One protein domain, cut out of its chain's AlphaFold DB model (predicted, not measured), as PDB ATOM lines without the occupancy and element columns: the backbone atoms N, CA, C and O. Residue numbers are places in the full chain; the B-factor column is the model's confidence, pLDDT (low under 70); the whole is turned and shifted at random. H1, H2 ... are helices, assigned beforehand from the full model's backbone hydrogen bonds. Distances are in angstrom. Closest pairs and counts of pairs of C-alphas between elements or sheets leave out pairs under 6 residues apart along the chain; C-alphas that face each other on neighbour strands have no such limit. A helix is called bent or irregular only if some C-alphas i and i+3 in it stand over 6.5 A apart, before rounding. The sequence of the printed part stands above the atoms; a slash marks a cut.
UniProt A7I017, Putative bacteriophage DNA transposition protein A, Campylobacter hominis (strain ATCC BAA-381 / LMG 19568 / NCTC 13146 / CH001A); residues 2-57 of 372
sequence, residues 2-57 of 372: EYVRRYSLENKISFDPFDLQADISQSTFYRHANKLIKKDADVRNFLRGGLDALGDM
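AT A GLANCE: This is residues 2 to 57 of the 372 residues of the protein "Putative bacteriophage DNA transposition protein A" of Campylobacter hominis (strain ATCC BAA-381 / LMG 19568 / NCTC 13146 / CH001A) (UniProt A7I017). Three helices make a loose, open arch with an empty middle: H3 and H2 meet at a corner on one side, while H1 lies apart at the other foot, joined to H2 by a long link without a named element. Residues 18 to 32, of which 26 to 32 belong to H2, stand free. The printed part has 56 residues with three named helices, H1, H2 and H3 in that order, and no named strand; the class is all helix. The whole is loose, with a radius of gyration of the C-alphas of 14.4 A, and only just elongated, spanning 37 by 24 by 19 A.

HOW THE PARTS SIT: The longest helix by residues, H3, residues 41 to 55, is irregular: C-alphas 48 and 51 are 9.5 A apart, against about 5 A in a regular helix, and its line is a rough one. H2, residues 26 to 39, touches H3 only at the corner by their tight link. The closest C-alphas there are those of Ile 37 and Arg 44, 5.0 A apart. H2 touches H3 with residues 36 to 38 alone, and H3 touches H2 with residues 43 to 44 alone. The two lines are about perpendicular, at 74 degrees. H1, residues 2 to 10, is apart from both H2 and H3. In H1 and H2 every O i to N i+4 pair is within hydrogen-bond range; in H3, 7 of 11 are.

IN THESE COORDINATES: H3 measures 12.8 A from C-alpha 41 to C-alpha 55, at (-47.743, -12.581, 39.091). H2 measures 20.1 A from C-alpha 26, at (-31.536, -16.702, 13.353), to C-alpha 39. H1 begins with C-alpha 2 at (-31.197, -26.362, 32.361) and measures 12.5 A.

THE WHOLE: The C-alphas farthest apart are those of Asp 19 and Met 57, 38.2 A. The link from H1 to H2, residues 11 to 25, is long; the printed part has no cut. Mean pLDDT of the printed part is 70.1, with 24 residues under 70, among them 2 to 6, 17 to 22 and 49 to 57.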
ATOM      1  N   GLU A   2     -30.567 -25.179  31.730       52.91
ATOM      2  CA  GLU A   2     -31.197 -26.362  32.361       52.91
ATOM      3  C   GLU A   2     -32.537 -26.790  31.725       52.91
ATOM      4  O   GLU A   2     -32.780 -27.976  31.525       52.91
ATOM      5  N   TYR A   3     -33.371 -25.829  31.309       55.03
ATOM      6  CA  TYR A   3     -34.632 -26.108  30.604       55.03
ATOM      7  C   TYR A   3     -34.421 -26.841  29.264       55.03
ATOM      8  O   TYR A   3     -35.126 -27.795  28.951       55.03
ATOM      9  N   VAL A   4     -33.401 -26.439  28.496       60.84
ATOM     10  CA  VAL A   4     -33.075 -27.028  27.183       60.84
ATOM     11  C   VAL A   4     -32.508 -28.438  27.350       60.84
ATOM     12  O   VAL A   4     -32.861 -29.341  26.593       60.84
ATOM     13  N   ARG A   5     -31.697 -28.655  28.393       62.31
ATOM     14  CA  ARG A   5     -31.162 -29.976  28.744       62.31
ATOM     15  C   ARG A   5     -32.273 -30.961  29.120       62.31
ATOM     16  O   ARG A   5     -32.256 -32.093  28.647       62.31
ATOM     17  N   ARG A   6     -33.258 -30.528  29.919       67.88
ATOM     18  CA  ARG A   6     -34.420 -31.359  30.289       67.88
ATOM     19  C   ARG A   6     -35.297 -31.708  29.090       67.88
ATOM     20  O   ARG A   6     -35.579 -32.881  28.886       67.88
ATOM     21  N   TYR A   7     -35.633 -30.722  28.259       71.31
ATOM     22  CA  TYR A   7     -36.404 -30.953  27.035       71.31
ATOM     23  C   TYR A   7     -35.700 -31.936  26.085       71.31
ATOM     24  O   TYR A   7     -36.339 -32.814  25.507       71.31
ATOM     25  N   SER A   8     -34.374 -31.822  25.952       75.06
ATOM     26  CA  SER A   8     -33.574 -32.704  25.093       75.06
ATOM     27  C   SER A   8     -33.528 -34.141  25.620       75.06
ATOM     28  O   SER A   8     -33.669 -35.079  24.840       75.06
ATOM     29  N   LEU A   9     -33.423 -34.327  26.943       74.50
ATOM     30  CA  LEU A   9     -33.505 -35.645  27.584       74.50
ATOM     31  C   LEU A   9     -34.886 -36.293  27.407       74.50
ATOM     32  O   LEU A   9     -34.962 -37.468  27.056       74.50
ATOM     33  N   GLU A  10     -35.967 -35.535  27.604       78.38
ATOM     34  CA  GLU A  10     -37.342 -36.032  27.444       78.38
ATOM     35  C   GLU A  10     -37.652 -36.436  25.997       78.38
ATOM     36  O   GLU A  10     -38.296 -37.456  25.760       78.38
ATOM     37  N   ASN A  11     -37.147 -35.675  25.024       80.50
ATOM     38  CA  ASN A  11     -37.405 -35.907  23.600       80.50
ATOM     39  C   ASN A  11     -36.308 -36.726  22.898       80.50
ATOM     40  O   ASN A  11     -36.373 -36.911  21.685       80.50
ATOM     41  N   LYS A  12     -35.312 -37.232  23.641       85.06
ATOM     42  CA  LYS A  12     -34.159 -37.998  23.121       85.06
ATOM     43  C   LYS A  12     -33.381 -37.270  22.014       85.06
ATOM     44  O   LYS A  12     -32.888 -37.894  21.076       85.06
ATOM     45  N   ILE A  13     -33.268 -35.951  22.126       79.31
ATOM     46  CA  ILE A  13     -32.511 -35.107  21.200       79.31
ATOM     47  C   ILE A  13     -31.080 -34.981  21.739       79.31
ATOM     48  O   ILE A  13     -30.883 -34.688  22.919       79.31
ATOM     49  N   SER A  14     -30.075 -35.218  20.890       69.88
ATOM     50  CA  SER A  14     -28.667 -35.024  21.255       69.88
ATOM     51  C   SER A  14     -28.400 -33.534  21.474       69.88
ATOM     52  O   SER A  14     -28.597 -32.737  20.562       69.88
ATOM     53  N   PHE A  15     -27.974 -33.157  22.679       69.12
ATOM     54  CA  PHE A  15     -27.699 -31.771  23.052       69.12
ATOM     55  C   PHE A  15     -26.288 -31.663  23.629       69.12
ATOM     56  O   PHE A  15     -26.036 -32.147  24.735       69.12
ATOM     57  N   ASP A  16     -25.390 -31.022  22.882       70.06
ATOM     58  CA  ASP A  16     -24.061 -30.646  23.358       70.06
ATOM     59  C   ASP A  16     -24.104 -29.188  23.863       70.06
ATOM     60  O   ASP A  16     -24.321 -28.263  23.077       70.06
ATOM     61  N   PRO A  17     -23.933 -28.940  25.174       60.31
ATOM     62  CA  PRO A  17     -23.924 -27.584  25.717       60.31
ATOM     63  C   PRO A  17     -22.693 -26.761  25.302       60.31
ATOM     64  O   PRO A  17     -22.681 -25.556  25.563       60.31
ATOM     65  N   PHE A  18     -21.678 -27.385  24.695       59.19
ATOM     66  CA  PHE A  18     -20.432 -26.754  24.255       59.19
ATOM     67  C   PHE A  18     -20.306 -26.641  22.725       59.19
ATOM     68  O   PHE A  18     -19.521 -25.813  22.267       59.19
ATOM     69  N   ASP A  19     -21.107 -27.386  21.951       61.44
ATOM     70  CA  ASP A  19     -21.232 -27.264  20.487       61.44
ATOM     71  C   ASP A  19     -22.698 -27.031  20.076       61.44
ATOM     72  O   ASP A  19     -23.453 -27.940  19.724       61.44
ATOM     73  N   LEU A  20     -23.128 -25.770  20.177       61.16
ATOM     74  CA  LEU A  20     -24.494 -25.356  19.867       61.16
ATOM     75  C   LEU A  20     -24.660 -25.148  18.356       61.16
ATOM     76  O   LEU A  20     -24.406 -24.058  17.839       61.16
ATOM     77  N   GLN A  21     -25.147 -26.170  17.658       66.44
ATOM     78  CA  GLN A  21     -25.591 -26.044  16.269       66.44
ATOM     79  C   GLN A  21     -27.096 -25.762  16.216       66.44
ATOM     80  O   GLN A  21     -27.882 -26.362  16.946       66.44
ATOM     81  N   ALA A  22     -27.499 -24.796  15.387       63.69
ATOM     82  CA  ALA A  22     -28.896 -24.416  15.219       63.69
ATOM     83  C   ALA A  22     -29.411 -24.873  13.850       63.69
ATOM     84  O   ALA A  22     -28.975 -24.370  12.816       63.69
ATOM     85  N   ASP A  23     -30.403 -25.761  13.855       72.19
ATOM     86  CA  ASP A  23     -31.058 -26.311  12.656       72.19
ATOM     87  C   ASP A  23     -31.862 -25.250  11.879       72.19
ATOM     88  O   ASP A  23     -32.361 -25.484  10.778       72.19
ATOM     89  N   ILE A  24     -32.036 -24.072  12.480       74.06
ATOM     90  CA  ILE A  24     -32.788 -22.956  11.928       74.06
ATOM     91  C   ILE A  24     -31.944 -21.689  11.922       74.06
ATOM     92  O   ILE A  24     -31.208 -21.385  12.858       74.06
ATOM     93  N   SER A  25     -32.117 -20.889  10.872       78.62
ATOM     94  CA  SER A  25     -31.493 -19.574  10.812       78.62
ATOM     95  C   SER A  25     -32.023 -18.651  11.912       78.62
ATOM     96  O   SER A  25     -33.199 -18.707  12.289       78.62
ATOM     97  N   GLN A  26     -31.178 -17.728  12.369       65.50
ATOM     98  CA  GLN A  26     -31.536 -16.702  13.353       65.50
ATOM     99  C   GLN A  26     -32.803 -15.922  12.945       65.50
ATOM    100  O   GLN A  26     -33.689 -15.678  13.764       65.50
ATOM    101  N   SER A  27     -32.949 -15.604  11.655       68.50
ATOM    102  CA  SER A  27     -34.141 -14.945  11.102       68.50
ATOM    103  C   SER A  27     -35.409 -15.791  11.249       68.50
ATOM    104  O   SER A  27     -36.483 -15.266  11.548       68.50
ATOM    105  N   THR A  28     -35.297 -17.109  11.067       73.00
ATOM    106  CA  THR A  28     -36.405 -18.049  11.271       73.00
ATOM    107  C   THR A  28     -36.785 -18.114  12.744       73.00
ATOM    108  O   THR A  28     -37.964 -17.964  13.066       73.00
ATOM    109  N   PHE A  29     -35.806 -18.221  13.645       78.44
ATOM    110  CA  PHE A  29     -36.040 -18.188  15.088       78.44
ATOM    111  C   PHE A  29     -36.793 -16.919  15.518       78.44
ATOM    112  O   PHE A  29     -37.876 -17.015  16.100       78.44
ATOM    113  N   TYR A  30     -36.299 -15.730  15.149       75.25
ATOM    114  CA  TYR A  30     -36.962 -14.471  15.505       75.25
ATOM    115  C   TYR A  30     -38.360 -14.346  14.902       75.25
ATOM    116  O   TYR A  30     -39.254 -13.804  15.550       75.25
ATOM    117  N   ARG A  31     -38.605 -14.872  13.696       74.94
ATOM    118  CA  ARG A  31     -39.949 -14.891  13.099       74.94
ATOM    119  C   ARG A  31     -40.935 -15.692  13.954       74.94
ATOM    120  O   ARG A  31     -42.053 -15.229  14.183       74.94
ATOM    121  N   HIS A  32     -40.534 -16.870  14.431       78.38
ATOM    122  CA  HIS A  32     -41.380 -17.716  15.277       78.38
ATOM    123  C   HIS A  32     -41.537 -17.141  16.691       78.38
ATOM    124  O   HIS A  32     -42.666 -17.047  17.176       78.38
ATOM    125  N   ALA A  33     -40.453 -16.655  17.299       74.50
ATOM    126  CA  ALA A  33     -40.488 -15.985  18.596       74.50
ATOM    127  C   ALA A  33     -41.400 -14.744  18.569       74.50
ATOM    128  O   ALA A  33     -42.316 -14.629  19.377       74.50
ATOM    129  N   ASN A  34     -41.259 -13.866  17.570       80.38
ATOM    130  CA  ASN A  34     -42.113 -12.681  17.423       80.38
ATOM    131  C   ASN A  34     -43.592 -13.035  17.214       80.38
ATOM    132  O   ASN A  34     -44.474 -12.298  17.656       80.38
ATOM    133  N   LYS A  35     -43.889 -14.161  16.551       82.94
ATOM    134  CA  LYS A  35     -45.265 -14.648  16.385       82.94
ATOM    135  C   LYS A  35     -45.868 -15.099  17.721       82.94
ATOM    136  O   LYS A  35     -47.035 -14.800  17.966       82.94
ATOM    137  N   LEU A  36     -45.085 -15.764  18.575       77.69
ATOM    138  CA  LEU A  36     -45.493 -16.156  19.931       77.69
ATOM    139  C   LEU A  36     -45.725 -14.925  20.817       77.69
ATOM    140  O   LEU A  36     -46.810 -14.778  21.367       77.69
ATOM    141  N   ILE A  37     -44.785 -13.973  20.833       80.38
ATOM    142  CA  ILE A  37     -44.893 -12.710  21.590       80.38
ATOM    143  C   ILE A  37     -46.155 -11.915  21.208       80.38
ATOM    144  O   ILE A  37     -46.802 -11.285  22.049       80.38
ATOM    145  N   LYS A  38     -46.534 -11.914  19.924       80.00
ATOM    146  CA  LYS A  38     -47.743 -11.216  19.455       80.00
ATOM    147  C   LYS A  38     -49.041 -11.922  19.838       80.00
ATOM    148  O   LYS A  38     -50.033 -11.237  20.052       80.00
ATOM    149  N   LYS A  39     -49.053 -13.254  19.904       81.06
ATOM    150  CA  LYS A  39     -50.270 -14.028  20.189       81.06
ATOM    151  C   LYS A  39     -50.539 -14.202  21.678       81.06
ATOM    152  O   LYS A  39     -51.697 -14.191  22.070       81.06
ATOM    153  N   ASP A  40     -49.490 -14.337  22.474       79.12
ATOM    154  CA  ASP A  40     -49.590 -14.705  23.880       79.12
ATOM    155  C   ASP A  40     -49.261 -13.496  24.772       79.12
ATOM    156  O   ASP A  40     -48.207 -12.865  24.629       79.12
ATOM    157  N   ALA A  41     -50.211 -13.106  25.623       72.31
ATOM    158  CA  ALA A  41     -50.057 -11.965  26.521       72.31
ATOM    159  C   ALA A  41     -49.080 -12.271  27.666       72.31
ATOM    160  O   ALA A  41     -48.299 -11.395  28.036       72.31
ATOM    161  N   ASP A  42     -49.059 -13.511  28.143       74.44
ATOM    162  CA  ASP A  42     -48.253 -13.964  29.271       74.44
ATOM    163  C   ASP A  42     -46.784 -13.992  28.853       74.44
ATOM    164  O   ASP A  42     -45.936 -13.371  29.490       74.44
ATOM    165  N   VAL A  43     -46.486 -14.587  27.691       75.38
ATOM    166  CA  VAL A  43     -45.131 -14.584  27.109       75.38
ATOM    167  C   VAL A  43     -44.637 -13.153  26.882       75.38
ATOM    168  O   VAL A  43     -43.481 -12.835  27.160       75.38
ATOM    169  N   ARG A  44     -45.505 -12.258  26.400       81.00
ATOM    170  CA  ARG A  44     -45.149 -10.849  26.178       81.00
ATOM    171  C   ARG A  44     -44.844 -10.114  27.481       81.00
ATOM    172  O   ARG A  44     -43.904  -9.322  27.510       81.00
ATOM    173  N   ASN A  45     -45.628 -10.351  28.527       70.31
ATOM    174  CA  ASN A  45     -45.455  -9.713  29.829       70.31
ATOM    175  C   ASN A  45     -44.225 -10.268  30.557       70.31
ATOM    176  O   ASN A  45     -43.402  -9.484  31.029       70.31
ATOM    177  N   PHE A  46     -44.021 -11.586  30.525       73.75
ATOM    178  CA  PHE A  46     -42.828 -12.242  31.055       73.75
ATOM    179  C   PHE A  46     -41.541 -11.724  30.406       73.75
ATOM    180  O   PHE A  46     -40.573 -11.411  31.089       73.75
ATOM    181  N   LEU A  47     -41.522 -11.565  29.081       71.88
ATOM    182  CA  LEU A  47     -40.343 -11.036  28.389       71.88
ATOM    183  C   LEU A  47     -40.087  -9.549  28.671       71.88
ATOM    184  O   LEU A  47     -38.961  -9.092  28.493       71.88
ATOM    185  N   ARG A  48     -41.106  -8.785  29.091       70.06
ATOM    186  CA  ARG A  48     -40.963  -7.365  29.455       70.06
ATOM    187  C   ARG A  48     -40.520  -7.154  30.898       70.06
ATOM    188  O   ARG A  48     -39.765  -6.219  31.142       70.06
ATOM    189  N   GLY A  49     -41.012  -7.965  31.832       62.84
ATOM    190  CA  GLY A  49     -40.834  -7.724  33.269       62.84
ATOM    191  C   GLY A  49     -40.517  -8.964  34.106       62.84
ATOM    192  O   GLY A  49     -40.611  -8.905  35.326       62.84
ATOM    193  N   GLY A  50     -40.138 -10.079  33.481       69.56
ATOM    194  CA  GLY A  50     -39.756 -11.309  34.172       69.56
ATOM    195  C   GLY A  50     -40.926 -12.023  34.849       69.56
ATOM    196  O   GLY A  50     -42.087 -11.863  34.471       69.56
ATOM    197  N   LEU A  51     -40.608 -12.851  35.848       62.28
ATOM    198  CA  LEU A  51     -41.589 -13.667  36.572       62.28
ATOM    199  C   LEU A  51     -42.591 -12.807  37.367       62.28
ATOM    200  O   LEU A  51     -43.766 -13.159  37.446       62.28
ATOM    201  N   ASP A  52     -42.150 -11.653  37.871       59.12
ATOM    202  CA  ASP A  52     -42.985 -10.723  38.640       59.12
ATOM    203  C   ASP A  52     -44.127 -10.143  37.785       59.12
ATOM    204  O   ASP A  52     -45.271 -10.069  38.230       59.12
ATOM    205  N   ALA A  53     -43.869  -9.864  36.501       60.19
ATOM    206  CA  ALA A  53     -44.883  -9.359  35.569       60.19
ATOM    207  C   ALA A  53     -46.006 -10.364  35.250       60.19
ATOM    208  O   ALA A  53     -47.081  -9.951  34.816       60.19
ATOM    209  N   LEU A  54     -45.771 -11.668  35.449       59.84
ATOM    210  CA  LEU A  54     -46.816 -12.693  35.350       59.84
ATOM    211  C   LEU A  54     -47.670 -12.750  36.622       59.84
ATOM    212  O   LEU A  54     -48.886 -12.889  36.527       59.84
ATOM    213  N   GLY A  55     -47.045 -12.617  37.799       56.66
ATOM    214  CA  GLY A  55     -47.743 -12.581  39.091       56.66
ATOM    215  C   GLY A  55     -48.608 -11.330  39.285       56.66
ATOM    216  O   GLY A  55     -49.620 -11.381  39.980       56.66
ATOM    217  N   ASP A  56     -48.252 -10.234  38.616       53.88
ATOM    218  CA  ASP A  56     -48.969  -8.955  38.654       53.88
ATOM    219  C   ASP A  56     -50.100  -8.828  37.615       53.88
ATOM    220  O   ASP A  56     -50.726  -7.766  37.510       53.88
ATOM    221  N   MET A  57     -50.415  -9.893  36.862       51.06
ATOM    222  CA  MET A  57     -51.559  -9.924  35.942       51.06
ATOM    223  C   MET A  57     -52.889  -9.991  36.698       51.06
ATOM    224  O   MET A  57     -53.581 -11.005  36.738       51.06
TER     225      MET A  57